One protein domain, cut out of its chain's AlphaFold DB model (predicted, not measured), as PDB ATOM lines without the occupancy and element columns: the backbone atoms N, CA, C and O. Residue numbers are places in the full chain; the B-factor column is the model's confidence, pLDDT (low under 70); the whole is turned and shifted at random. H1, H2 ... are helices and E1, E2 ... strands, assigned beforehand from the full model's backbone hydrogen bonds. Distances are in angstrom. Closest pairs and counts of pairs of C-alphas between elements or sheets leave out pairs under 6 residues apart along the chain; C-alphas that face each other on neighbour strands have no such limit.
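Overview. This is residues 3 to 207 of the 209 residues of an uncharacterized protein of Klebsiella pneumoniae (UniProt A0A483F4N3). Two four-stranded antiparallel sheets stand partly face to face as a sandwich, with one short helix, H1, on the second sheet. A smaller third sheet, E8 to E11, sits next to E7, and the long stretch of residues 159 to 200 runs far out from this body and returns to end at E12 in the first sheet. The printed part has 205 residues, with one named helix and twelve named strands in the order E1 to E7, H1, E8 to E12; the sheets run E1 E2 E3 E12, E4 E5 E6 E7 and E8 E9 E10 E11. The class is mostly strand, and the whole is compact, with a radius of gyration of the C-alphas of 18.7 A and spans of 52 by 51 by 40 A.

Along the chain. Find C-alpha 8 at (154.455, 174.125, 156.169); from there E1, residues 8 to 20, runs 34.0 A. E2, residues 32 to 43, runs 34.9 A, and E3 holds residues 46 to 51. Next come E4, residues 63 to 73, 25.6 A; E5, residues 77 to 87, 31.8 A; E6, residues 94 to 104, 31.6 A; and E7, residues 109 to 117, 24.3 A. Look for H1 at residues 121 to 129, starting at C-alpha 121 (181.397, 175.039, 149.525). The short strands E8, residues 131 to 134, E9, 137 to 140, E10, 145 to 151, and E11, 154 to 158, follow. E12, residues 201 to 206, ends at C-alpha 206 (146.664, 182.484, 165.627).

Arrangement. E1, E2 and E3 form a meander, each strand the antiparallel neighbour of the one before; look at N 9 and O 42, 2.9 A, and N 39 and O 50, 2.8 A. E12 is antiparallel to E3, with N 202 and O 49 at 2.8 A. This strongly twisted sheet and that of E4 to E7 make a sandwich, two sheets face to face; the parts of them that face each other are 11.3 A centre to centre, and the strands of the one stand at 31 degrees to those of the other. E4 to E7 are a second meander, with N 64 and O 85, N 78 and O 103, and N 102 and O 111 each at 2.8 A. H1 is on this sheet at a height of 8.9 A, along the strands; its closest C-alphas to E4 are Lys 128 and Val 71, 5.9 A. In H1, 2 of 5 O i to N i+4 pairs and 5 of 6 O i to N i+3 pairs are within hydrogen-bond range. E8 to E11 are a third meander, with N 132 and O 139 and N 138 and O 147 each at 2.8 A, and N 148 and O 156 at 2.9 A; the closest C-alphas of E7 and E9 are Leu 113 and Tyr 140, 7.6 A.

Size, cuts and confidence. The C-alphas of Tyr 30 and Thr 162 are farthest apart, 54.7 A. The printed part has no cut. The long links are E1 to E2, E3 to E4 and E11 to E12, the last with 42 residues. Confidence is under 70 at residues 54 to 57, 118 to 125 and 191 to 193.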
ATOM      1  N   ASN A   3     157.040 173.767 152.163       77.69
ATOM      2  CA  ASN A   3     156.600 172.403 151.899       77.69
ATOM      3  C   ASN A   3     155.064 172.406 151.834       77.69
ATOM      4  O   ASN A   3     154.381 172.494 152.856       77.69
ATOM      5  N   LYS A   4     154.527 172.328 150.610       76.88
ATOM      6  CA  LYS A   4     153.080 172.380 150.358       76.88
ATOM      7  C   LYS A   4     152.347 171.130 150.849       76.88
ATOM      8  O   LYS A   4     151.209 171.252 151.282       76.88
ATOM      9  N   GLU A   5     152.988 169.964 150.818       77.81
ATOM     10  CA  GLU A   5     152.376 168.692 151.239       77.81
ATOM     11  C   GLU A   5     152.045 168.687 152.732       77.81
ATOM     12  O   GLU A   5     151.074 168.076 153.167       77.81
ATOM     13  N   GLN A   6     152.842 169.403 153.525       76.75
ATOM     14  CA  GLN A   6     152.680 169.487 154.974       76.75
ATOM     15  C   GLN A   6     151.985 170.771 155.445       76.75
ATOM     16  O   GLN A   6     151.933 171.009 156.655       76.75
ATOM     17  N   ASP A   7     151.507 171.605 154.511       83.44
ATOM     18  CA  ASP A   7     151.080 172.989 154.764       83.44
ATOM     19  C   ASP A   7     152.069 173.730 155.684       83.44
ATOM     20  O   ASP A   7     151.714 174.325 156.703       83.44
ATOM     21  N   LEU A   8     153.360 173.611 155.362       85.50
ATOM     22  CA  LEU A   8     154.455 174.125 156.169       85.50
ATOM     23  C   LEU A   8     155.168 175.256 155.430       85.50
ATOM     24  O   LEU A   8     155.732 175.070 154.349       85.50
ATOM     25  N   TRP A   9     155.205 176.424 156.063       90.31
ATOM     26  CA  TRP A   9     155.893 177.599 155.542       90.31
ATOM     27  C   TRP A   9     156.896 178.102 156.562       90.31
ATOM     28  O   TRP A   9     156.524 178.416 157.689       90.31
ATOM     29  N   LEU A  10     158.152 178.235 156.145       91.56
ATOM     30  CA  LEU A  10     159.208 178.868 156.924       91.56
ATOM     31  C   LEU A  10     159.608 180.165 156.228       91.56
ATOM     32  O   LEU A  10     159.998 180.159 155.052       91.56
ATOM     33  N   GLY A  11     159.527 181.280 156.945       90.00
ATOM     34  CA  GLY A  11     159.878 182.596 156.421       90.00
ATOM     35  C   GLY A  11     160.663 183.423 157.427       90.00
ATOM     36  O   GLY A  11     160.471 183.297 158.634       90.00
ATOM     37  N   LEU A  12     161.543 184.277 156.913       88.62
ATOM     38  CA  LEU A  12     162.279 185.256 157.705       88.62
ATOM     39  C   LEU A  12     161.628 186.622 157.525       88.62
ATOM     40  O   LEU A  12     161.311 187.015 156.406       88.62
ATOM     41  N   PHE A  13     161.427 187.317 158.636       88.62
ATOM     42  CA  PHE A  13     160.700 188.575 158.708       88.62
ATOM     43  C   PHE A  13     161.462 189.572 159.566       88.62
ATOM     44  O   PHE A  13     162.186 189.190 160.490       88.62
ATOM     45  N   ASP A  14     161.234 190.849 159.298       87.94
ATOM     46  CA  ASP A  14     161.704 191.907 160.171       87.94
ATOM     47  C   ASP A  14     160.829 191.988 161.423       87.94
ATOM     48  O   ASP A  14     159.598 191.916 161.380       87.94
ATOM     49  N   GLY A  15     161.495 192.102 162.563       87.38
ATOM     50  CA  GLY A  15     160.892 192.278 163.870       87.38
ATOM     51  C   GLY A  15     160.914 193.727 164.330       87.38
ATOM     52  O   GLY A  15     160.973 194.672 163.545       87.38
ATOM     53  N   LYS A  16     160.889 193.909 165.653       88.69
ATOM     54  CA  LYS A  16     160.976 195.242 166.255       88.69
ATOM     55  C   LYS A  16     162.306 195.926 165.933       88.69
ATOM     56  O   LYS A  16     163.353 195.284 165.841       88.69
ATOM     57  N   ASN A  17     162.248 197.251 165.863       88.94
ATOM     58  CA  ASN A  17     163.414 198.117 165.782       88.94
ATOM     59  C   ASN A  17     164.128 198.183 167.137       88.94
ATOM     60  O   ASN A  17     163.532 198.552 168.150       88.94
ATOM     61  N   ILE A  18     165.415 197.856 167.153       88.94
ATOM     62  CA  ILE A  18     166.301 197.977 168.309       88.94
ATOM     63  C   ILE A  18     167.185 199.194 168.113       88.94
ATOM     64  O   ILE A  18     167.822 199.338 167.071       88.94
ATOM     65  N   LYS A  19     167.235 200.060 169.127       89.81
ATOM     66  CA  LYS A  19     168.150 201.198 169.141       89.81
ATOM     67  C   LYS A  19     169.581 200.685 169.273       89.81
ATOM     68  O   LYS A  19     169.891 199.964 170.219       89.81
ATOM     69  N   VAL A  20     170.437 201.082 168.344       88.50
ATOM     70  CA  VAL A  20     171.856 200.737 168.318       88.50
ATOM     71  C   VAL A  20     172.672 202.006 168.566       88.50
ATOM     72  O   VAL A  20     172.410 203.034 167.930       88.50
ATOM     73  N   PRO A  21     173.626 201.981 169.512       88.25
ATOM     74  CA  PRO A  21     174.407 203.154 169.861       88.25
ATOM     75  C   PRO A  21     175.337 203.571 168.721       88.25
ATOM     76  O   PRO A  21     175.710 202.782 167.849       88.25
ATOM     77  N   ALA A  22     175.726 204.843 168.761       88.31
ATOM     78  CA  ALA A  22     176.705 205.406 167.850       88.31
ATOM     79  C   ALA A  22     178.008 204.607 167.861       88.31
ATOM     80  O   ALA A  22     178.473 204.189 168.920       88.31
ATOM     81  N   LYS A  23     178.601 204.436 166.673       83.31
ATOM     82  CA  LYS A  23     179.894 203.758 166.496       83.31
ATOM     83  C   LYS A  23     179.901 202.293 166.964       83.31
ATOM     84  O   LYS A  23     180.954 201.797 167.340       83.31
ATOM     85  N   TYR A  24     178.754 201.607 166.978       82.56
ATOM     86  CA  TYR A  24     178.721 200.148 167.160       82.56
ATOM     87  C   TYR A  24     178.975 199.404 165.839       82.56
ATOM     88  O   TYR A  24     179.763 198.458 165.773       82.56
ATOM     89  N   TYR A  25     178.341 199.877 164.762       78.94
ATOM     90  CA  TYR A  25     178.744 199.553 163.396       78.94
ATOM     91  C   TYR A  25     179.357 200.791 162.748       78.94
ATOM     92  O   TYR A  25     178.958 201.927 163.023       78.94
ATOM     93  N   LYS A  26     180.354 200.580 161.885       76.88
ATOM     94  CA  LYS A  26     181.122 201.673 161.278       76.88
ATOM     95  C   LYS A  26     180.264 202.552 160.358       76.88
ATOM     96  O   LYS A  26     180.560 203.729 160.191       76.88
ATOM     97  N   ASP A  27     179.203 201.987 159.793       75.81
ATOM     98  CA  ASP A  27     178.260 202.643 158.886       75.81
ATOM     99  C   ASP A  27     177.097 203.367 159.596       75.81
ATOM    100  O   ASP A  27     176.319 204.044 158.930       75.81
ATOM    101  N   ILE A  28     177.002 203.302 160.932       76.69
ATOM    102  CA  ILE A  28     176.085 204.124 161.751       76.69
ATOM    103  C   ILE A  28     176.870 204.991 162.755       76.69
ATOM    104  O   ILE A  28     176.793 204.796 163.975       76.69
ATOM    105  N   PRO A  29     177.635 205.989 162.271       78.81
ATOM    106  CA  PRO A  29     178.514 206.798 163.119       78.81
ATOM    107  C   PRO A  29     177.764 207.589 164.202       78.81
ATOM    108  O   PRO A  29     178.354 207.889 165.238       78.81
ATOM    109  N   TYR A  30     176.473 207.869 163.999       88.25
ATOM    110  CA  TYR A  30     175.604 208.602 164.931       88.25
ATOM    111  C   TYR A  30     174.598 207.707 165.674       88.25
ATOM    112  O   TYR A  30     173.784 208.198 166.452       88.25
ATOM    113  N   GLY A  31     174.670 206.391 165.470       86.38
ATOM    114  CA  GLY A  31     173.700 205.433 165.996       86.38
ATOM    115  C   GLY A  31     172.465 205.348 165.107       86.38
ATOM    116  O   GLY A  31     172.367 206.028 164.085       86.38
ATOM    117  N   GLY A  32     171.528 204.478 165.467       88.94
ATOM    118  CA  GLY A  32     170.333 204.268 164.656       88.94
ATOM    119  C   GLY A  32     169.427 203.177 165.195       88.94
ATOM    120  O   GLY A  32     169.493 202.816 166.370       88.94
ATOM    121  N   TYR A  33     168.577 202.652 164.319       87.62
ATOM    122  CA  TYR A  33     167.695 201.535 164.620       87.62
ATOM    123  C   TYR A  33     167.950 200.393 163.641       87.62
ATOM    124  O   TYR A  33     168.085 200.620 162.442       87.62
ATOM    125  N   HIS A  34     167.986 199.171 164.164       86.31
ATOM    126  CA  HIS A  34     168.092 197.951 163.370       86.31
ATOM    127  C   HIS A  34     166.975 196.983 163.738       86.31
ATOM    128  O   HIS A  34     166.673 196.791 164.917       86.31
ATOM    129  N   GLN A  35     166.358 196.374 162.731       86.75
ATOM    130  CA  GLN A  35     165.301 195.393 162.940       86.75
ATOM    131  C   GLN A  35     165.888 194.078 163.446       86.75
ATOM    132  O   GLN A  35     166.932 193.612 162.985       86.75
ATOM    133  N   GLN A  36     165.201 193.464 164.404       88.31
ATOM    134  CA  GLN A  36     165.435 192.060 164.723       88.31
ATOM    135  C   GLN A  36     165.050 191.175 163.538       88.31
ATOM    136  O   GLN A  36     164.183 191.537 162.751       88.31
ATOM    137  N   ARG A  37     165.639 189.982 163.453       87.38
ATOM    138  CA  ARG A  37     165.220 188.964 162.486       87.38
ATOM    139  C   ARG A  37     164.349 187.935 163.187       87.38
ATOM    140  O   ARG A  37     164.724 187.414 164.235       87.38
ATOM    141  N   ILE A  38     163.184 187.662 162.622       90.56
ATOM    142  CA  ILE A  38     162.205 186.718 163.156       90.56
ATOM    143  C   ILE A  38     162.044 185.574 162.162       90.56
ATOM    144  O   ILE A  38     161.709 185.803 161.001       90.56
ATOM    145  N   LEU A  39     162.238 184.342 162.621       92.31
ATOM    146  CA  LEU A  39     161.798 183.150 161.911       92.31
ATOM    147  C   LEU A  39     160.331 182.896 162.254       92.31
ATOM    148  O   LEU A  39     159.980 182.754 163.423       92.31
ATOM    149  N   ARG A  40     159.474 182.840 161.238       93.31
ATOM    150  CA  ARG A  40     158.076 182.438 161.386       93.31
ATOM    151  C   ARG A  40     157.842 181.105 160.716       93.31
ATOM    152  O   ARG A  40     158.315 180.874 159.602       93.31
ATOM    153  N   ILE A  41     157.056 180.278 161.387       93.31
ATOM    154  CA  ILE A  41     156.662 178.965 160.911       93.31
ATOM    155  C   ILE A  41     155.147 178.913 160.914       93.31
ATOM    156  O   ILE A  41     154.533 178.939 161.976       93.31
ATOM    157  N   LYS A  42     154.548 178.862 159.724       91.75
ATOM    158  CA  LYS A  42     153.119 178.591 159.575       91.75
ATOM    159  C   LYS A  42     152.935 177.095 159.371       91.75
ATOM    160  O   LYS A  42     153.533 176.533 158.453       91.75
ATOM    161  N   ARG A  43     152.107 176.476 160.208       88.31
ATOM    162  CA  ARG A  43     151.709 175.075 160.073       88.31
ATOM    163  C   ARG A  43     150.311 174.872 160.638       88.31
ATOM    164  O   ARG A  43     150.070 175.224 161.792       88.31
ATOM    165  N   LYS A  44     149.406 174.273 159.853       82.69
ATOM    166  CA  LYS A  44     148.033 173.937 160.285       82.69
ATOM    167  C   LYS A  44     147.302 175.134 160.926       82.69
ATOM    168  O   LYS A  44     146.800 175.034 162.043       82.69
ATOM    169  N   GLY A  45     147.337 176.294 160.265       80.75
ATOM    170  CA  GLY A  45     146.671 177.525 160.731       80.75
ATOM    171  C   GLY A  45     147.343 178.269 161.900       80.75
ATOM    172  O   GLY A  45     146.934 179.378 162.235       80.75
ATOM    173  N   LYS A  46     148.409 177.722 162.498       87.62
ATOM    174  CA  LYS A  46     149.167 178.380 163.575       87.62
ATOM    175  C   LYS A  46     150.458 178.993 163.051       87.62
ATOM    176  O   LYS A  46     151.116 178.390 162.203       87.62
ATOM    177  N   ILE A  47     150.820 180.170 163.566       92.94
ATOM    178  CA  ILE A  47     152.116 180.804 163.312       92.94
ATOM    179  C   ILE A  47     152.935 180.832 164.601       92.94
ATOM    180  O   ILE A  47     152.660 181.612 165.519       92.94
ATOM    181  N   SER A  48     154.002 180.044 164.604       94.56
ATOM    182  CA  SER A  48     155.057 180.100 165.610       94.56
ATOM    183  C   SER A  48     156.120 181.107 165.187       94.56
ATOM    184  O   SER A  48     156.436 181.239 164.002       94.56
ATOM    185  N   GLN A  49     156.656 181.856 166.149       94.56
ATOM    186  CA  GLN A  49     157.621 182.925 165.904       94.56
ATOM    187  C   GLN A  49     158.849 182.740 166.792       94.56
ATOM    188  O   GLN A  49     158.718 182.498 167.988       94.56
ATOM    189  N   PHE A  50     160.038 182.917 166.225       93.50
ATOM    190  CA  PHE A  50     161.309 182.740 166.918       93.50
ATOM    191  C   PHE A  50     162.246 183.892 166.588       93.50
ATOM    192  O   PHE A  50     162.357 184.312 165.436       93.50
ATOM    193  N   LEU A  51     162.922 184.419 167.600       90.81
ATOM    194  CA  LEU A  51     163.933 185.444 167.418       90.81
ATOM    195  C   LEU A  51     165.223 184.793 166.911       90.81
ATOM    196  O   LEU A  51     165.880 184.059 167.643       90.81
ATOM    197  N   LEU A  52     165.607 185.117 165.680       85.19
ATOM    198  CA  LEU A  52     166.875 184.712 165.082       85.19
ATOM    199  C   LEU A  52     167.956 185.737 165.465       85.19
ATOM    200  O   LEU A  52     168.439 186.512 164.637       85.19
ATOM    201  N   GLN A  53     168.262 185.810 166.761       71.94
ATOM    202  CA  GLN A  53     169.322 186.652 167.314       71.94
ATOM    203  C   GLN A  53     170.294 185.768 168.087       71.94
ATOM    204  O   GLN A  53     169.880 184.995 168.946       71.94
ATOM    205  N   ARG A  54     171.587 185.906 167.793       64.44
ATOM    206  CA  ARG A  54     172.641 185.217 168.541       64.44
ATOM    207  C   ARG A  54     172.782 185.844 169.919       64.44
ATOM    208  O   ARG A  54     172.828 187.071 170.022       64.44
ATOM    209  N   GLU A  55     172.889 185.011 170.947       48.72
ATOM    210  CA  GLU A  55     172.981 185.453 172.346       48.72
ATOM    211  C   GLU A  55     174.203 186.342 172.614       48.72
ATOM    212  O   GLU A  55     174.159 187.221 173.468       48.72
ATOM    213  N   THR A  56     175.269 186.182 171.827       53.19
ATOM    214  CA  THR A  56     176.523 186.939 171.964       53.19
ATOM    215  C   THR A  56     176.462 188.366 171.412       53.19
ATOM    216  O   THR A  56     177.374 189.158 171.655       53.19
ATOM    217  N   ASN A  57     175.405 188.731 170.680       63.41
ATOM    218  CA  ASN A  57     175.285 190.049 170.067       63.41
ATOM    219  C   ASN A  57     174.347 190.959 170.864       63.41
ATOM    220  O   ASN A  57     173.126 190.786 170.863       63.41
ATOM    221  N   ASN A  58     174.925 192.025 171.426       73.25
ATOM    222  CA  ASN A  58     174.181 193.088 172.109       73.25
ATOM    223  C   ASN A  58     173.136 193.771 171.202       73.25
ATOM    224  O   ASN A  58     172.140 194.290 171.701       73.25
ATOM    225  N   TYR A  59     173.342 193.760 169.877       82.88
ATOM    226  CA  TYR A  59     172.460 194.403 168.899       82.88
ATOM    227  C   TYR A  59     172.235 193.531 167.649       82.88
ATOM    228  O   TYR A  59     173.098 192.714 167.317       82.88
ATOM    229  N   PRO A  60     171.100 193.684 166.935       82.56
ATOM    230  CA  PRO A  60     170.817 192.903 165.732       82.56
ATOM    231  C   PRO A  60     171.830 193.162 164.616       82.56
ATOM    232  O   PRO A  60     172.095 194.313 164.273       82.56
ATOM    233  N   SER A  61     172.333 192.091 163.999       76.31
ATOM    234  CA  SER A  61     173.212 192.190 162.831       76.31
ATOM    235  C   SER A  61     172.494 192.835 161.647       76.31
ATOM    236  O   SER A  61     171.404 192.407 161.260       76.31
ATOM    237  N   LYS A  62     173.146 193.805 161.001       76.25
ATOM    238  CA  LYS A  62     172.692 194.351 159.720       76.25
ATOM    239  C   LYS A  62     172.976 193.347 158.603       76.25
ATOM    240  O   LYS A  62     174.120 193.196 158.178       76.25
ATOM    241  N   CYS A  63     171.936 192.648 158.159       79.06
ATOM    242  CA  CYS A  63     172.045 191.642 157.112       79.06
ATOM    243  C   CYS A  63     171.892 192.271 155.725       79.06
ATOM    244  O   CYS A  63     170.814 192.749 155.389       79.06
ATOM    245  N   PHE A  64     172.955 192.270 154.923       79.38
ATOM    246  CA  PHE A  64     172.929 192.783 153.546       79.38
ATOM    247  C   PHE A  64     172.377 191.771 152.556       79.38
ATOM    248  O   PHE A  64     171.716 192.129 151.589       79.38
ATOM    249  N   SER A  65     172.695 190.504 152.793       81.88
ATOM    250  CA  SER A  65     172.255 189.392 151.974       81.88
ATOM    251  C   SER A  65     171.964 188.212 152.877       81.88
ATOM    252  O   SER A  65     172.667 187.975 153.865       81.88
ATOM    253  N   VAL A  66     170.897 187.503 152.535       82.56
ATOM    254  CA  VAL A  66     170.407 186.351 153.271       82.56
ATOM    255  C   VAL A  66     170.471 185.151 152.345       82.56
ATOM    256  O   VAL A  66     169.952 185.201 151.232       82.56
ATOM    257  N   ILE A  67     171.063 184.064 152.825       84.25
ATOM    258  CA  ILE A  67     171.155 182.808 152.084       84.25
ATOM    259  C   ILE A  67     170.497 181.738 152.936       84.25
ATOM    260  O   ILE A  67     171.019 181.397 153.987       84.25
ATOM    261  N   ASN A  68     169.362 181.201 152.502       85.56
ATOM    262  CA  ASN A  68     168.678 180.141 153.243       85.56
ATOM    263  C   ASN A  68     168.492 178.935 152.347       85.56
ATOM    264  O   ASN A  68     168.109 179.095 151.186       85.56
ATOM    265  N   ASN A  69     168.692 177.745 152.897       85.56
ATOM    266  CA  ASN A  69     168.414 176.523 152.166       85.56
ATOM    267  C   ASN A  69     167.959 175.406 153.097       85.56
ATOM    268  O   ASN A  69     168.501 175.248 154.191       85.56
ATOM    269  N   ILE A  70     166.994 174.621 152.626       88.62
ATOM    270  CA  ILE A  70     166.610 173.372 153.275       88.62
ATOM    271  C   ILE A  70     167.643 172.324 152.885       88.62
ATOM    272  O   ILE A  70     167.862 172.056 151.707       88.62
ATOM    273  N   VAL A  71     168.258 171.723 153.892       88.94
ATOM    274  CA  VAL A  71     169.217 170.634 153.723       88.94
ATOM    275  C   VAL A  71     168.478 169.302 153.664       88.94
ATOM    276  O   VAL A  71     168.756 168.466 152.803       88.94
ATOM    277  N   PHE A  72     167.507 169.126 154.559       88.69
ATOM    278  CA  PHE A  72     166.654 167.951 154.619       88.69
ATOM    279  C   PHE A  72     165.286 168.307 155.200       88.69
ATOM    280  O   PHE A  72     165.172 169.151 156.089       88.69
ATOM    281  N   ASP A  73     164.241 167.645 154.715       90.19
ATOM    282  CA  ASP A  73     162.884 167.830 155.211       90.19
ATOM    283  C   ASP A  73     162.153 166.490 155.279       90.19
ATOM    284  O   ASP A  73     162.146 165.727 154.317       90.19
ATOM    285  N   SER A  74     161.535 166.201 156.423       89.81
ATOM    286  CA  SER A  74     160.742 164.988 156.659       89.81
ATOM    287  C   SER A  74     159.408 165.317 157.327       89.81
ATOM    288  O   SER A  74     159.085 166.477 157.563       89.81
ATOM    289  N   SER A  75     158.592 164.322 157.663       88.44
ATOM    290  CA  SER A  75     157.387 164.538 158.482       88.44
ATOM    291  C   SER A  75     157.694 164.949 159.927       88.44
ATOM    292  O   SER A  75     156.851 165.587 160.562       88.44
ATOM    293  N   LEU A  76     158.890 164.625 160.428       89.94
ATOM    294  CA  LEU A  76     159.275 164.804 161.830       89.94
ATOM    295  C   LEU A  76     160.064 166.092 162.064       89.94
ATOM    296  O   LEU A  76     159.851 166.762 163.069       89.94
ATOM    297  N   TYR A  77     160.930 166.476 161.125       93.50
ATOM    298  CA  TYR A  77     161.770 167.663 161.273       93.50
ATOM    299  C   TYR A  77     162.148 168.301 159.933       93.50
ATOM    300  O   TYR A  77     162.084 167.663 158.880       93.50
ATOM    301  N   THR A  78     162.537 169.574 159.988       93.38
ATOM    302  CA  THR A  78     163.227 170.287 158.906       93.38
ATOM    303  C   THR A  78     164.619 170.649 159.392       93.38
ATOM    304  O   THR A  78     164.770 171.249 160.449       93.38
ATOM    305  N   TYR A  79     165.629 170.330 158.600       92.50
ATOM    306  CA  TYR A  79     167.012 170.700 158.840       92.50
ATOM    307  C   TYR A  79     167.467 171.645 157.733       92.50
ATOM    308  O   TYR A  79     167.320 171.353 156.543       92.50
ATOM    309  N   PHE A  80     167.939 172.825 158.110       90.56
ATOM    310  CA  PHE A  80     168.200 173.911 157.176       90.56
ATOM    311  C   PHE A  80     169.289 174.830 157.714       90.56
ATOM    312  O   PHE A  80     169.617 174.799 158.895       90.56
ATOM    313  N   TYR A  81     169.832 175.680 156.850       88.94
ATOM    314  CA  TYR A  81     170.723 176.751 157.281       88.94
ATOM    315  C   TYR A  81     170.184 178.117 156.879       88.94
ATOM    316  O   TYR A  81     169.479 178.268 155.875       88.94
ATOM    317  N   SER A  82     170.545 179.123 157.673       87.19
ATOM    318  CA  SER A  82     170.288 180.536 157.406       87.19
ATOM    319  C   SER A  82     171.588 181.318 157.554       87.19
ATOM    320  O   SER A  82     172.107 181.517 158.650       87.19
ATOM    321  N   GLY A  83     172.107 181.780 156.427       85.31
ATOM    322  CA  GLY A  83     173.276 182.628 156.295       85.31
ATOM    323  C   GLY A  83     172.914 184.102 156.304       85.31
ATOM    324  O   GLY A  83     171.917 184.531 155.713       85.31
ATOM    325  N   CYS A  84     173.762 184.890 156.954       83.62
ATOM    326  CA  CYS A  84     173.686 186.337 156.919       83.62
ATOM    327  C   CYS A  84     175.044 186.948 156.592       83.62
ATOM    328  O   CYS A  84     176.001 186.773 157.350       83.62
ATOM    329  N   THR A  85     175.109 187.703 155.496       84.38
ATOM    330  CA  THR A  85     176.247 188.577 155.206       84.38
ATOM    331  C   THR A  85     176.067 189.877 155.974       84.38
ATOM    332  O   THR A  85     175.138 190.636 155.696       84.38
ATOM    333  N   SER A  86     176.957 190.161 156.922       78.88
ATOM    334  CA  SER A  86     176.902 191.376 157.740       78.88
ATOM    335  C   SER A  86     178.281 191.988 157.950       78.88
ATOM    336  O   SER A  86     179.303 191.302 157.854       78.88
ATOM    337  N   PHE A  87     178.325 193.277 158.294       75.25
ATOM    338  CA  PHE A  87     179.549 193.873 158.823       75.25
ATOM    339  C   PHE A  87     179.897 193.226 160.156       75.25
ATOM    340  O   PHE A  87     179.030 193.032 161.013       75.25
ATOM    341  N   ARG A  88     181.183 192.936 160.355       73.38
ATOM    342  CA  ARG A  88     181.666 192.676 161.711       73.38
ATOM    343  C   ARG A  88     181.555 193.979 162.523       73.38
ATOM    344  O   ARG A  88     181.818 195.044 161.953       73.38
ATOM    345  N   PRO A  89     181.191 193.929 163.819       73.81
ATOM    346  CA  PRO A  89     181.164 195.115 164.676       73.81
ATOM    347  C   PRO A  89     182.456 195.928 164.537       73.81
ATOM    348  O   PRO A  89     183.548 195.357 164.517       73.81
ATOM    349  N   ASN A  90     182.330 197.247 164.377       73.12
ATOM    350  CA  ASN A  90     183.456 198.171 164.174       73.12
ATOM    351  C   ASN A  90     184.451 197.834 163.046       73.12
ATOM    352  O   ASN A  90     185.579 198.325 163.045       73.12
ATOM    353  N   SER A  91     184.043 197.058 162.038       74.25
ATOM    354  CA  SER A  91     184.888 196.692 160.898       74.25
ATOM    355  C   SER A  91     184.279 197.126 159.569       74.25
ATOM    356  O   SER A  91     183.064 197.196 159.421       74.25
ATOM    357  N   THR A  92     185.128 197.364 158.567       74.12
ATOM    358  CA  THR A  92     184.706 197.428 157.155       74.12
ATOM    359  C   THR A  92     184.621 196.048 156.514       74.12
ATOM    360  O   THR A  92     184.186 195.928 155.371       74.12
ATOM    361  N   ARG A  93     185.073 194.997 157.211       77.44
ATOM    362  CA  ARG A  93     185.041 193.636 156.687       77.44
ATOM    363  C   ARG A  93     183.632 193.071 156.802       77.44
ATOM    364  O   ARG A  93     183.036 193.062 157.883       77.44
ATOM    365  N   HIS A  94     183.147 192.547 155.687       76.62
ATOM    366  CA  HIS A  94     181.982 191.681 155.665       76.62
ATOM    367  C   HIS A  94     182.382 190.279 156.127       76.62
ATOM    368  O   HIS A  94     183.499 189.820 155.885       76.62
ATOM    369  N   GLY A  95     181.466 189.601 156.803       77.44
ATOM    370  CA  GLY A  95     181.538 188.168 157.043       77.44
ATOM    371  C   GLY A  95     180.190 187.547 156.733       77.44
ATOM    372  O   GLY A  95     179.158 188.194 156.914       77.44
ATOM    373  N   ILE A  96     180.211 186.303 156.271       79.94
ATOM    374  CA  ILE A  96     179.017 185.469 156.212       79.94
ATOM    375  C   ILE A  96     179.116 184.504 157.379       79.94
ATOM    376  O   ILE A  96     180.147 183.849 157.533       79.94
ATOM    377  N   LEU A  97     178.069 184.438 158.195       81.69
ATOM    378  CA  LEU A  97     177.924 183.385 159.191       81.69
ATOM    379  C   LEU A  97     176.617 182.645 158.924       81.69
ATOM    380  O   LEU A  97     175.574 183.294 158.775       81.69
ATOM    381  N   TYR A  98     176.702 181.322 158.863       84.25
ATOM    382  CA  TYR A  98     175.571 180.421 158.714       84.25
ATOM    383  C   TYR A  98     175.181 179.869 160.067       84.25
ATOM    384  O   TYR A  98     176.018 179.286 160.744       84.25
ATOM    385  N   ASP A  99     173.912 180.033 160.421       87.75
ATOM    386  CA  ASP A  99     173.312 179.299 161.524       87.75
ATOM    387  C   ASP A  99     172.760 177.989 160.950       87.75
ATOM    388  O   ASP A  99     171.979 178.010 159.988       87.75
ATOM    389  N   ILE A 100     173.180 176.862 161.518       89.88
ATOM    390  CA  ILE A 100     172.680 175.526 161.190       89.88
ATOM    391  C   ILE A 100     171.532 175.225 162.139       89.88
ATOM    392  O   ILE A 100     171.686 175.316 163.353       89.88
ATOM    393  N   ILE A 101     170.360 174.914 161.593       92.44
ATOM    394  CA  ILE A 101     169.107 174.969 162.338       92.44
ATOM    395  C   ILE A 101     168.309 173.683 162.141       92.44
ATOM    396  O   ILE A 101     168.055 173.237 161.020       92.44
ATOM    397  N   LEU A 102     167.853 173.129 163.259       94.69
ATOM    398  CA  LEU A 102     166.865 172.067 163.325       94.69
ATOM    399  C   LEU A 102     165.517 172.642 163.759       94.69
ATOM    400  O   LEU A 102     165.404 173.264 164.813       94.69
ATOM    401  N   TYR A 103     164.484 172.386 162.965       95.12
ATOM    402  CA  TYR A 103     163.089 172.548 163.347       95.12
ATOM    403  C   TYR A 103     162.460 171.189 163.613       95.12
ATOM    404  O   TYR A 103     162.194 170.434 162.678       95.12
ATOM    405  N   ASP A 104     162.172 170.902 164.874       95.00
ATOM    406  CA  ASP A 104     161.389 169.739 165.263       95.00
ATOM    407  C   ASP A 104     159.895 170.036 165.120       95.00
ATOM    408  O   ASP A 104     159.341 170.918 165.782       95.00
ATOM    409  N   LYS A 105     159.225 169.288 164.240       93.56
ATOM    410  CA  LYS A 105     157.805 169.485 163.924       93.56
ATOM    411  C   LYS A 105     156.893 168.834 164.957       93.56
ATOM    412  O   LYS A 105     155.694 169.107 164.936       93.56
ATOM    413  N   ILE A 106     157.390 167.947 165.813       92.44
ATOM    414  CA  ILE A 106     156.564 167.272 166.820       92.44
ATOM    415  C   ILE A 106     156.269 168.254 167.951       92.44
ATOM    416  O   ILE A 106     155.111 168.498 168.284       92.44
ATOM    417  N   TYR A 107     157.323 168.870 168.477       94.38
ATOM    418  CA  TYR A 107     157.273 169.801 169.594       94.38
ATOM    419  C   TYR A 107     157.262 171.268 169.161       94.38
ATOM    420  O   TYR A 107     157.236 172.150 170.017       94.38
ATOM    421  N   ASP A 108     157.280 171.535 167.852       94.12
ATOM    422  CA  ASP A 108     157.358 172.879 167.275       94.12
ATOM    423  C   ASP A 108     158.561 173.658 167.831       94.12
ATOM    424  O   ASP A 108     158.430 174.792 168.259       94.12
ATOM    425  N   THR A 109     159.736 173.038 167.915       94.75
ATOM    426  CA  THR A 109     160.912 173.607 168.599       94.75
ATOM    427  C   THR A 109     162.025 173.898 167.601       94.75
ATOM    428  O   THR A 109     162.270 173.095 166.702       94.75
ATOM    429  N   ILE A 110     162.704 175.040 167.752       95.31
ATOM    430  CA  ILE A 110     163.845 175.414 166.910       95.31
ATOM    431  C   ILE A 110     165.131 175.379 167.723       95.31
ATOM    432  O   ILE A 110     165.231 176.041 168.754       95.31
ATOM    433  N   ILE A 111     166.122 174.660 167.208       93.38
ATOM    434  CA  ILE A 111     167.449 174.520 167.798       93.38
ATOM    435  C   ILE A 111     168.483 174.997 166.783       93.38
ATOM    436  O   ILE A 111     168.472 174.559 165.632       93.38
ATOM    437  N   VAL A 112     169.382 175.877 167.209       91.00
ATOM    438  CA  VAL A 112     170.622 176.163 166.486       91.00
ATOM    439  C   VAL A 112     171.636 175.103 166.898       91.00
ATOM    440  O   VAL A 112     171.960 174.982 168.078       91.00
ATOM    441  N   LEU A 113     172.062 174.306 165.922       89.50
ATOM    442  CA  LEU A 113     172.994 173.190 166.080       89.50
ATOM    443  C   LEU A 113     174.454 173.630 166.023       89.50
ATOM    444  O   LEU A 113     175.320 173.010 166.621       89.50
ATOM    445  N   ASP A 114     174.733 174.666 165.242       85.44
ATOM    446  CA  ASP A 114     176.069 175.224 165.100       85.44
ATOM    447  C   ASP A 114     175.977 176.577 164.385       85.44
ATOM    448  O   ASP A 114     174.936 176.956 163.827       85.44
ATOM    449  N   SER A 115     177.062 177.338 164.406       83.44
ATOM    450  CA  SER A 115     177.202 178.586 163.677       83.44
ATOM    451  C   SER A 115     178.614 178.733 163.123       83.44
ATOM    452  O   SER A 115     179.558 178.970 163.872       83.44
ATOM    453  N   MET A 116     178.757 178.686 161.798       79.25
ATOM    454  CA  MET A 116     180.070 178.680 161.143       79.25
ATOM    455  C   MET A 116     180.273 179.867 160.189       79.25
ATOM    456  O   MET A 116     179.336 180.280 159.489       79.25
ATOM    457  N   PRO A 117     181.485 180.455 160.138       77.06
ATOM    458  CA  PRO A 117     181.843 181.416 159.106       77.06
ATOM    459  C   PRO A 117     182.003 180.708 157.766       77.06
ATOM    460  O   PRO A 117     182.524 179.604 157.697       77.06
ATOM    461  N   TYR A 118     181.569 181.349 156.684       65.94
ATOM    462  CA  TYR A 118     181.748 180.764 155.359       65.94
ATOM    463  C   TYR A 118     183.209 180.833 154.923       65.94
ATOM    464  O   TYR A 118     183.726 181.940 154.723       65.94
ATOM    465  N   SER A 119     183.838 179.673 154.727       54.69
ATOM    466  CA  SER A 119     185.144 179.571 154.068       54.69
ATOM    467  C   SER A 119     185.127 178.749 152.778       54.69
ATOM    468  O   SER A 119     185.824 179.163 151.855       54.69
ATOM    469  N   THR A 120     184.322 177.691 152.615       53.88
ATOM    470  CA  THR A 120     184.245 176.956 151.331       53.88
ATOM    471  C   THR A 120     182.894 176.244 151.103       53.88
ATOM    472  O   THR A 120     182.148 175.983 152.045       53.88
ATOM    473  N   PRO A 121     182.551 175.890 149.846       58.81
ATOM    474  CA  PRO A 121     181.397 175.039 149.525       58.81
ATOM    475  C   PRO A 121     181.466 173.611 150.095       58.81
ATOM    476  O   PRO A 121     180.428 172.960 150.201       58.81
ATOM    477  N   GLU A 122     182.658 173.106 150.433       63.62
ATOM    478  CA  GLU A 122     182.841 171.759 150.997       63.62
ATOM    479  C   GLU A 122     182.204 171.628 152.380       63.62
ATOM    480  O   GLU A 122     181.547 170.621 152.644       63.62
ATOM    481  N   ASP A 123     182.280 172.679 153.201       66.12
ATOM    482  CA  ASP A 123     181.656 172.727 154.525       66.12
ATOM    483  C   ASP A 123     180.144 172.435 154.433       66.12
ATOM    484  O   ASP A 123     179.596 171.679 155.231       66.12
ATOM    485  N   LEU A 124     179.464 172.923 153.383       65.69
ATOM    486  CA  LEU A 124     178.029 172.680 153.168       65.69
ATOM    487  C   LEU A 124     177.692 171.210 152.875       65.69
ATOM    488  O   LEU A 124     176.580 170.769 153.180       65.69
ATOM    489  N   LYS A 125     178.618 170.450 152.277       69.25
ATOM    490  CA  LYS A 125     178.433 169.011 152.049       69.25
ATOM    491  C   LYS A 125     178.441 168.266 153.384       69.25
ATOM    492  O   LYS A 125     177.544 167.458 153.615       69.25
ATOM    493  N   TYR A 126     179.381 168.598 154.269       75.00
ATOM    494  CA  TYR A 126     179.472 168.001 155.602       75.00
ATOM    495  C   TYR A 126     178.214 168.264 156.429       75.00
ATOM    496  O   TYR A 126     177.661 167.327 157.002       75.00
ATOM    497  N   ILE A 127     177.679 169.492 156.399       77.25
ATOM    498  CA  ILE A 127     176.425 169.854 157.090       77.25
ATOM    499  C   ILE A 127     175.306 168.863 156.770       77.25
ATOM    500  O   ILE A 127     174.595 168.442 157.680       77.25
ATOM    501  N   LYS A 128     175.147 168.475 155.497       75.38
ATOM    502  CA  LYS A 128     174.068 167.581 155.056       75.38
ATOM    503  C   LYS A 128     174.127 166.198 155.693       75.38
ATOM    504  O   LYS A 128     173.078 165.624 155.965       75.38
ATOM    505  N   GLU A 129     175.326 165.691 155.921       81.56
ATOM    506  CA  GLU A 129     175.565 164.349 156.456       81.56
ATOM    507  C   GLU A 129     175.690 164.349 157.988       81.56
ATOM    508  O   GLU A 129     175.632 163.294 158.606       81.56
ATOM    509  N   SER A 130     175.801 165.528 158.609       86.88
ATOM    510  CA  SER A 130     176.120 165.665 160.034       86.88
ATOM    511  C   SER A 130     174.952 165.417 160.982       86.88
ATOM    512  O   SER A 130     175.194 165.190 162.158       86.88
ATOM    513  N   LEU A 131     173.693 165.499 160.537       91.44
ATOM    514  CA  LEU A 131     172.541 165.316 161.425       91.44
ATOM    515  C   LEU A 131     171.845 163.979 161.170       91.44
ATOM    516  O   LEU A 131     171.277 163.755 160.100       91.44
ATOM    517  N   VAL A 132     171.787 163.152 162.209       91.00
ATOM    518  CA  VAL A 132     171.094 161.866 162.209       91.00
ATOM    519  C   VAL A 132     169.965 161.889 163.240       91.00
ATOM    520  O   VAL A 132     170.138 162.327 164.374       91.00
ATOM    521  N   SER A 133     168.791 161.395 162.854       91.62
ATOM    522  CA  SER A 133     167.683 161.120 163.776       91.62
ATOM    523  C   SER A 133     167.666 159.628 164.103       91.62
ATOM    524  O   SER A 133     167.476 158.809 163.206       91.62
ATOM    525  N   ILE A 134     167.821 159.269 165.378       91.00
ATOM    526  CA  ILE A 134     167.941 157.884 165.855       91.00
ATOM    527  C   ILE A 134     166.907 157.662 166.957       91.00
ATOM    528  O   ILE A 134     166.981 158.297 167.998       91.00
ATOM    529  N   ASN A 135     165.926 156.775 166.753       86.62
ATOM    530  CA  ASN A 135     164.988 156.302 167.792       86.62
ATOM    531  C   ASN A 135     164.511 157.376 168.804       86.62
ATOM    532  O   ASN A 135     164.528 157.167 170.017       86.62
ATOM    533  N   GLY A 136     164.089 158.544 168.305       88.06
ATOM    534  CA  GLY A 136     163.557 159.630 169.134       88.06
ATOM    535  C   GLY A 136     164.602 160.542 169.787       88.06
ATOM    536  O   GLY A 136     164.263 161.259 170.725       88.06
ATOM    537  N   TYR A 137     165.856 160.532 169.341       93.50
ATOM    538  CA  TYR A 137     166.849 161.566 169.637       93.50
ATOM    539  C   TYR A 137     167.608 161.971 168.364       93.50
ATOM    540  O   TYR A 137     167.524 161.299 167.335       93.50
ATOM    541  N   TYR A 138     168.315 163.092 168.428       94.38
ATOM    542  CA  TYR A 138     169.131 163.619 167.343       94.38
ATOM    543  C   TYR A 138     170.602 163.511 167.723       94.38
ATOM    544  O   TYR A 138     170.967 163.843 168.851       94.38
ATOM    545  N   ARG A 139     171.434 163.077 166.780       92.81
ATOM    546  CA  ARG A 139     172.892 163.100 166.877       92.81
ATOM    547  C   ARG A 139     173.433 164.032 165.803       92.81
ATOM    548  O   ARG A 139     173.030 163.931 164.645       92.81
ATOM    549  N   TYR A 140     174.270 164.975 166.207       90.69
ATOM    550  CA  TYR A 140     174.930 165.922 165.329       90.69
ATOM    551  C   TYR A 140     176.434 165.632 165.326       90.69
ATOM    552  O   TYR A 140     177.183 166.084 166.190       90.69
ATOM    553  N   ASP A 141     176.846 164.834 164.344       87.62
ATOM    554  CA  ASP A 141     178.152 164.175 164.253       87.62
ATOM    555  C   ASP A 141     179.300 165.183 164.076       87.62
ATOM    556  O   ASP A 141     180.420 164.917 164.500       87.62
ATOM    557  N   ALA A 142     179.032 166.371 163.518       83.50
ATOM    558  CA  ALA A 142     180.048 167.414 163.339       83.50
ATOM    559  C   ALA A 142     180.634 167.936 164.661       83.50
ATOM    560  O   ALA A 142     181.754 168.442 164.671       83.50
ATOM    561  N   LEU A 143     179.880 167.832 165.757       81.50
ATOM    562  CA  LEU A 143     180.291 168.283 167.089       81.50
ATOM    563  C   LEU A 143     180.232 167.151 168.129       81.50
ATOM    564  O   LEU A 143     180.310 167.430 169.321       81.50
ATOM    565  N   ASP A 144     180.067 165.902 167.678       83.56
ATOM    566  CA  ASP A 144     179.937 164.703 168.521       83.56
ATOM    567  C   ASP A 144     178.934 164.862 169.682       83.56
ATOM    568  O   ASP A 144     179.180 164.526 170.838       83.56
ATOM    569  N   VAL A 145     177.771 165.438 169.373       86.69
ATOM    570  CA  VAL A 145     176.700 165.710 170.344       86.69
ATOM    571  C   VAL A 145     175.476 164.879 170.010       86.69
ATOM    572  O   VAL A 145     175.091 164.750 168.848       86.69
ATOM    573  N   ALA A 146     174.759 164.444 171.045       92.06
ATOM    574  CA  ALA A 146     173.379 164.014 170.909       92.06
ATOM    575  C   ALA A 146     172.446 164.665 171.933       92.06
ATOM    576  O   ALA A 146     172.805 164.947 173.075       92.06
ATOM    577  N   PHE A 147     171.204 164.893 171.519       92.88
ATOM    578  CA  PHE A 147     170.164 165.451 172.375       92.88
ATOM    579  C   PHE A 147     168.787 164.902 172.008       92.88
ATOM    580  O   PHE A 147     168.517 164.492 170.879       92.88
ATOM    581  N   ARG A 148     167.871 164.937 172.973       93.38
ATOM    582  CA  ARG A 148     166.458 164.607 172.785       93.38
ATOM    583  C   ARG A 148     165.600 165.811 173.129       93.38
ATOM    584  O   ARG A 148     165.782 166.419 174.179       93.38
ATOM    585  N   ILE A 149     164.620 166.101 172.282       94.44
ATOM    586  CA  ILE A 149     163.559 167.060 172.595       94.44
ATOM    587  C   ILE A 149     162.468 166.294 173.339       94.44
ATOM    588  O   ILE A 149     161.925 165.317 172.823       94.44
ATOM    589  N   ILE A 150     162.210 166.691 174.582       93.12
ATOM    590  CA  ILE A 150     161.292 165.978 175.489       93.12
ATOM    591  C   ILE A 150     159.952 166.693 175.648       93.12
ATOM    592  O   ILE A 150     158.957 166.077 176.020       93.12
ATOM    593  N   ALA A 151     159.927 167.991 175.363       94.56
ATOM    594  CA  ALA A 151     158.730 168.807 175.294       94.56
ATOM    595  C   ALA A 151     159.030 170.058 174.459       94.56
ATOM    596  O   ALA A 151     160.166 170.303 174.049       94.56
ATOM    597  N   LYS A 152     158.000 170.873 174.232       94.31
ATOM    598  CA  LYS A 152     158.134 172.168 173.565       94.31
ATOM    599  C   LYS A 152     159.196 173.028 174.251       94.31
ATOM    600  O   LYS A 152     159.081 173.296 175.446       94.31
ATOM    601  N   ASP A 153     160.195 173.446 173.478       92.62
ATOM    602  CA  ASP A 153     161.339 174.249 173.920       92.62
ATOM    603  C   ASP A 153     162.100 173.635 175.112       92.62
ATOM    604  O   ASP A 153     162.674 174.352 175.930       92.62
ATOM    605  N   GLN A 154     162.103 172.301 175.228       91.69
ATOM    606  CA  GLN A 154     162.815 171.571 176.279       91.69
ATOM    607  C   GLN A 154     163.607 170.407 175.696       91.69
ATOM    608  O   GLN A 154     163.059 169.522 175.031       91.69
ATOM    609  N   ILE A 155     164.898 170.384 176.014       91.62
ATOM    610  CA  ILE A 155     165.834 169.352 175.581       91.62
ATOM    611  C   ILE A 155     166.526 168.691 176.769       91.62
ATOM    612  O   ILE A 155     166.557 169.236 177.872       91.62
ATOM    613  N   VAL A 156     167.104 167.526 176.509       90.00
ATOM    614  CA  VAL A 156     168.084 166.866 177.375       90.00
ATOM    615  C   VAL A 156     169.236 166.360 176.524       90.00
ATOM    616  O   VAL A 156     169.010 165.860 175.418       90.00
ATOM    617  N   ILE A 157     170.457 166.471 177.041       89.75
ATOM    618  CA  ILE A 157     171.633 165.873 176.408       89.75
ATOM    619  C   ILE A 157     171.600 164.364 176.640       89.75
ATOM    620  O   ILE A 157     171.248 163.889 177.727       89.75
ATOM    621  N   VAL A 158     171.921 163.605 175.599       91.12
ATOM    622  CA  VAL A 158     171.951 162.146 175.653       91.12
ATOM    623  C   VAL A 158     173.290 161.633 175.150       91.12
ATOM    624  O   VAL A 158     173.975 162.293 174.379       91.12
ATOM    625  N   ASP A 159     173.641 160.436 175.587       90.00
ATOM    626  CA  ASP A 159     174.771 159.689 175.065       90.00
ATOM    627  C   ASP A 159     174.557 159.386 173.561       90.00
ATOM    628  O   ASP A 159     173.479 158.890 173.200       90.00
ATOM    629  N   PRO A 160     175.523 159.692 172.673       89.31
ATOM    630  CA  PRO A 160     175.356 159.551 171.223       89.31
ATOM    631  C   PRO A 160     175.061 158.128 170.742       89.31
ATOM    632  O   PRO A 160     174.297 157.950 169.785       89.31
ATOM    633  N   ASP A 161     175.617 157.126 171.422       89.31
ATOM    634  CA  ASP A 161     175.535 155.720 171.020       89.31
ATOM    635  C   ASP A 161     174.310 155.015 171.606       89.31
ATOM    636  O   ASP A 161     173.692 154.166 170.962       89.31
ATOM    637  N   THR A 162     173.940 155.359 172.838       91.50
ATOM    638  CA  THR A 162     172.876 154.677 173.584       91.50
ATOM    639  C   THR A 162     171.578 155.475 173.667       91.50
ATOM    640  O   THR A 162     170.535 154.911 174.012       91.50
ATOM    641  N   GLY A 163     171.611 156.786 173.406       90.25
ATOM    642  CA  GLY A 163     170.461 157.684 173.532       90.25
ATOM    643  C   GLY A 163     169.941 157.839 174.966       90.25
ATOM    644  O   GLY A 163     168.805 158.291 175.170       90.25
ATOM    645  N   LYS A 164     170.720 157.426 175.974       92.19
ATOM    646  CA  LYS A 164     170.379 157.582 177.395       92.19
ATOM    647  C   LYS A 164     170.722 158.992 177.859       92.19
ATOM    648  O   LYS A 164     171.751 159.527 177.474       92.19
ATOM    649  N   ALA A 165     169.869 159.583 178.694       89.75
ATOM    650  CA  ALA A 165     170.128 160.909 179.247       89.75
ATOM    651  C   ALA A 165     171.443 160.917 180.034       89.75
ATOM    652  O   ALA A 165     171.655 160.048 180.886       89.75
ATOM    653  N   LEU A 166     172.298 161.899 179.751       86.69
ATOM    654  CA  LEU A 166     173.506 162.110 180.535       86.69
ATOM    655  C   LEU A 166     173.131 162.695 181.907       86.69
ATOM    656  O   LEU A 166     172.168 163.464 182.016       86.69
ATOM    657  N   PRO A 167     173.842 162.316 182.981       83.94
ATOM    658  CA  PRO A 167     173.607 162.895 184.293       83.94
ATOM    659  C   PRO A 167     173.971 164.381 184.280       83.94
ATOM    660  O   PRO A 167     175.012 164.778 183.763       83.94
ATOM    661  N   LYS A 168     173.122 165.205 184.898       84.81
ATOM    662  CA  LYS A 168     173.426 166.622 185.106       84.81
ATOM    663  C   LYS A 168     174.593 166.782 186.071       84.81
ATOM    664  O   LYS A 168     174.707 166.024 187.037       84.81
ATOM    665  N   VAL A 169     175.385 167.825 185.868       85.31
ATOM    666  CA  VAL A 169     176.512 168.185 186.730       85.31
ATOM    667  C   VAL A 169     176.214 169.471 187.512       85.31
ATOM    668  O   VAL A 169     175.386 170.284 187.087       85.31
ATOM    669  N   PRO A 170     176.822 169.679 188.692       87.12
ATOM    670  CA  PRO A 170     176.673 170.929 189.425       87.12
ATOM    671  C   PRO A 170     177.273 172.106 188.646       87.12
ATOM    672  O   PRO A 170     178.427 172.055 188.233       87.12
ATOM    673  N   LYS A 171     176.515 173.195 188.499       87.00
ATOM    674  CA  LYS A 171     176.988 174.437 187.884       87.00
ATOM    675  C   LYS A 171     178.082 175.061 188.740       87.00
ATOM    676  O   LYS A 171     177.881 175.261 189.941       87.00
ATOM    677  N   THR A 172     179.187 175.437 188.116       86.88
ATOM    678  CA  THR A 172     180.294 176.158 188.745       86.88
ATOM    679  C   THR A 172     180.314 177.634 188.333       86.88
ATOM    680  O   THR A 172     179.727 178.020 187.321       86.88
ATOM    681  N   ASP A 173     180.912 178.488 189.166       85.50
ATOM    682  CA  ASP A 173     181.294 179.853 188.793       85.50
ATOM    683  C   ASP A 173     182.642 179.874 188.045       85.50
ATOM    684  O   ASP A 173     183.305 178.844 187.917       85.50
ATOM    685  N   ASP A 174     183.088 181.056 187.602       83.44
ATOM    686  CA  ASP A 174     184.359 181.246 186.874       83.44
ATOM    687  C   ASP A 174     185.610 180.806 187.668       83.44
ATOM    688  O   ASP A 174     186.724 180.810 187.144       83.44
ATOM    689  N   LYS A 175     185.458 180.457 188.953       87.50
ATOM    690  CA  LYS A 175     186.523 179.971 189.843       87.50
ATOM    691  C   LYS A 175     186.371 178.484 190.175       87.50
ATOM    692  O   LYS A 175     187.086 177.985 191.043       87.50
ATOM    693  N   GLY A 176     185.443 177.780 189.524       84.06
ATOM    694  CA  GLY A 176     185.185 176.357 189.736       84.06
ATOM    695  C   GLY A 176     184.363 176.041 190.991       84.06
ATOM    696  O   GLY A 176     184.271 174.878 191.381       84.06
ATOM    697  N   LYS A 177     183.758 177.035 191.656       90.31
ATOM    698  CA  LYS A 177     182.959 176.807 192.869       90.31
ATOM    699  C   LYS A 177     181.504 176.513 192.516       90.31
ATOM    700  O   LYS A 177     180.895 177.235 191.736       90.31
ATOM    701  N   ILE A 178     180.919 175.493 193.147       90.88
ATOM    702  CA  ILE A 178     179.513 175.115 192.942       90.88
ATOM    703  C   ILE A 178     178.578 176.275 193.320       90.88
ATOM    704  O   ILE A 178     178.624 176.796 194.438       90.88
ATOM    705  N   ILE A 179     177.687 176.630 192.396       90.12
ATOM    706  CA  ILE A 179     176.642 177.633 192.589       90.12
ATOM    707  C   ILE A 179     175.464 176.998 193.335       90.12
ATOM    708  O   ILE A 179     174.899 175.988 192.905       90.12
ATOM    709  N   LEU A 180     175.068 177.624 194.445       92.81
ATOM    710  CA  LEU A 180     173.947 177.195 195.282       92.81
ATOM    711  C   LEU A 180     172.789 178.194 195.190       92.81
ATOM    712  O   LEU A 180     172.996 179.399 195.322       92.81
ATOM    713  N   ILE A 181     171.561 177.691 195.055       90.62
ATOM    714  CA  ILE A 181     170.324 178.466 195.234       90.62
ATOM    715  C   ILE A 181     169.534 177.810 196.364       90.62
ATOM    716  O   ILE A 181     169.267 176.611 196.326       90.62
ATOM    717  N   ASN A 182     169.190 178.583 197.399       90.94
ATOM    718  CA  ASN A 182     168.513 178.083 198.607       90.94
ATOM    719  C   ASN A 182     169.222 176.869 199.243       90.94
ATOM    720  O   ASN A 182     168.582 175.913 199.676       90.94
ATOM    721  N   GLY A 183     170.560 176.882 199.249       88.75
ATOM    722  CA  GLY A 183     171.383 175.812 199.821       88.75
ATOM    723  C   GLY A 183     171.490 174.537 198.978       88.75
ATOM    724  O   GLY A 183     172.134 173.590 199.421       88.75
ATOM    725  N   LYS A 184     170.904 174.488 197.772       91.19
ATOM    726  CA  LYS A 184     170.995 173.336 196.861       91.19
ATOM    727  C   LYS A 184     171.835 173.661 195.619       91.19
ATOM    728  O   LYS A 184     171.690 174.765 195.090       91.19
ATOM    729  N   PRO A 185     172.674 172.724 195.134       89.25
ATOM    730  CA  PRO A 185     173.391 172.882 193.873       89.25
ATOM    731  C   PRO A 185     172.446 173.115 192.702       89.25
ATOM    732  O   PRO A 185     171.444 172.414 192.544       89.25
ATOM    733  N   VAL A 186     172.783 174.094 191.867       86.88
ATOM    734  CA  VAL A 186     172.133 174.266 190.568       86.88
ATOM    735  C   VAL A 186     172.683 173.193 189.636       86.88
ATOM    736  O   VAL A 186     173.876 173.183 189.364       86.88
ATOM    737  N   MET A 187     171.830 172.291 189.161       86.25
ATOM    738  CA  MET A 187     172.225 171.220 188.243       86.25
ATOM    739  C   MET A 187     172.030 171.674 186.797       86.25
ATOM    740  O   MET A 187     170.940 172.125 186.439       86.25
ATOM    741  N   VAL A 188     173.064 171.535 185.975       79.88
ATOM    742  CA  VAL A 188     173.067 171.889 184.553       79.88
ATOM    743  C   VAL A 188     173.501 170.695 183.713       79.88
ATOM    744  O   VAL A 188     174.107 169.754 184.226       79.88
ATOM    745  N   ASP A 189     173.149 170.718 182.435       75.69
ATOM    746  CA  ASP A 189     173.803 169.849 181.459       75.69
ATOM    747  C   ASP A 189     175.278 170.276 181.342       75.69
ATOM    748  O   ASP A 189     175.597 171.418 181.687       75.69
ATOM    749  N   ASP A 190     176.169 169.350 180.970       70.38
ATOM    750  CA  ASP A 190     177.626 169.550 180.999       70.38
ATOM    751  C   ASP A 190     178.022 170.928 180.421       70.38
ATOM    752  O   ASP A 190     177.855 171.157 179.218       70.38
ATOM    753  N   PRO A 191     178.474 171.884 181.261       60.06
ATOM    754  CA  PRO A 191     178.762 173.242 180.821       60.06
ATOM    755  C   PRO A 191     180.031 173.314 179.969       60.06
ATOM    756  O   PRO A 191     180.167 174.261 179.195       60.06
ATOM    757  N   ASP A 192     180.923 172.327 180.096       63.91
ATOM    758  CA  ASP A 192     182.126 172.199 179.273       63.91
ATOM    759  C   ASP A 192     181.825 171.458 177.953       63.91
ATOM    760  O   ASP A 192     182.614 171.508 177.007       63.91
ATOM    761  N   GLY A 193     180.658 170.807 177.870       66.44
ATOM    762  CA  GLY A 193     180.119 170.171 176.673       66.44
ATOM    763  C   GLY A 193     179.315 171.117 175.771       66.44
ATOM    764  O   GLY A 193     178.946 172.241 176.127       66.44
ATOM    765  N   TYR A 194     179.010 170.648 174.559       70.06
ATOM    766  CA  TYR A 194     178.125 171.368 173.645       70.06
ATOM    767  C   TYR A 194     176.700 171.460 174.218       70.06
ATOM    768  O   TYR A 194     176.098 170.456 174.602       70.06
ATOM    769  N   ASN A 195     176.123 172.664 174.192       73.06
ATOM    770  CA  ASN A 195     174.756 172.932 174.625       73.06
ATOM    771  C   ASN A 195     173.916 173.423 173.432       73.06
ATOM    772  O   ASN A 195     174.166 174.525 172.935       73.06
ATOM    773  N   PRO A 196     172.916 172.650 172.955       76.88
ATOM    774  CA  PRO A 196     172.074 173.083 171.854       76.88
ATOM    775  C   PRO A 196     171.304 174.349 172.222       76.88
ATOM    776  O   PRO A 196     170.627 174.410 173.251       76.88
ATOM    777  N   VAL A 197     171.376 175.361 171.359       87.44
ATOM    778  CA  VAL A 197     170.747 176.656 171.627       87.44
ATOM    779  C   VAL A 197     169.319 176.635 171.102       87.44
ATOM    780  O   VAL A 197     169.084 176.683 169.893       87.44
ATOM    781  N   ILE A 198     168.346 176.583 172.008       91.44
ATOM    782  CA  ILE A 198     166.935 176.734 171.641       91.44
ATOM    783  C   ILE A 198     166.689 178.199 171.282       91.44
ATOM    784  O   ILE A 198     166.946 179.098 172.085       91.44
ATOM    785  N   LEU A 199     166.159 178.461 170.086       91.56
ATOM    786  CA  LEU A 199     165.828 179.832 169.717       91.56
ATOM    787  C   LEU A 199     164.714 180.376 170.602       91.56
ATOM    788  O   LEU A 199     163.675 179.748 170.812       91.56
ATOM    789  N   LYS A 200     164.896 181.619 171.043       91.56
ATOM    790  CA  LYS A 200     163.906 182.325 171.847       91.56
ATOM    791  C   LYS A 200     162.579 182.439 171.097       91.56
ATOM    792  O   LYS A 200     162.462 183.200 170.131       91.56
ATOM    793  N   ARG A 201     161.558 181.751 171.605       93.12
ATOM    794  CA  ARG A 201     160.180 181.887 171.132       93.12
ATOM    795  C   ARG A 201     159.634 183.287 171.415       93.12
ATOM    796  O   ARG A 201     159.843 183.869 172.481       93.12
ATOM    797  N   LEU A 202     158.919 183.822 170.436       92.19
ATOM    798  CA  LEU A 202     158.122 185.039 170.521       92.19
ATOM    799  C   LEU A 202     156.629 184.665 170.589       92.19
ATOM    800  O   LEU A 202     156.275 183.545 170.219       92.19
ATOM    801  N   PRO A 203     155.742 185.571 171.043       90.00
ATOM    802  CA  PRO A 203     154.311 185.288 171.139       90.00
ATOM    803  C   PRO A 203     153.735 184.713 169.839       90.00
ATOM    804  O   PRO A 203     154.028 185.208 168.749       90.00
ATOM    805  N   GLU A 204     152.930 183.662 169.955       83.06
ATOM    806  CA  GLU A 204     152.298 183.019 168.803       83.06
ATOM    807  C   GLU A 204     151.209 183.903 168.206       83.06
ATOM    808  O   GLU A 204     150.555 184.677 168.905       83.06
ATOM    809  N   VAL A 205     151.003 183.764 166.898       79.00
ATOM    810  CA  VAL A 205     149.886 184.398 166.200       79.00
ATOM    811  C   VAL A 205     148.967 183.292 165.715       79.00
ATOM    812  O   VAL A 205     149.369 182.421 164.942       79.00
ATOM    813  N   THR A 206     147.723 183.327 166.180       75.00
ATOM    814  CA  THR A 206     146.664 182.484 165.627       75.00
ATOM    815  C   THR A 206     146.023 183.255 164.489       75.00
ATOM    816  O   THR A 206     145.582 184.387 164.695       75.00
ATOM    817  N   ILE A 207     146.006 182.674 163.290       71.19
ATOM    818  CA  ILE A 207     145.174 183.205 162.214       71.19
ATOM    819  C   ILE A 207     143.765 182.698 162.512       71.19
ATOM    820  O   ILE A 207     143.544 181.491 162.545       71.19
TER     821      ILE A 207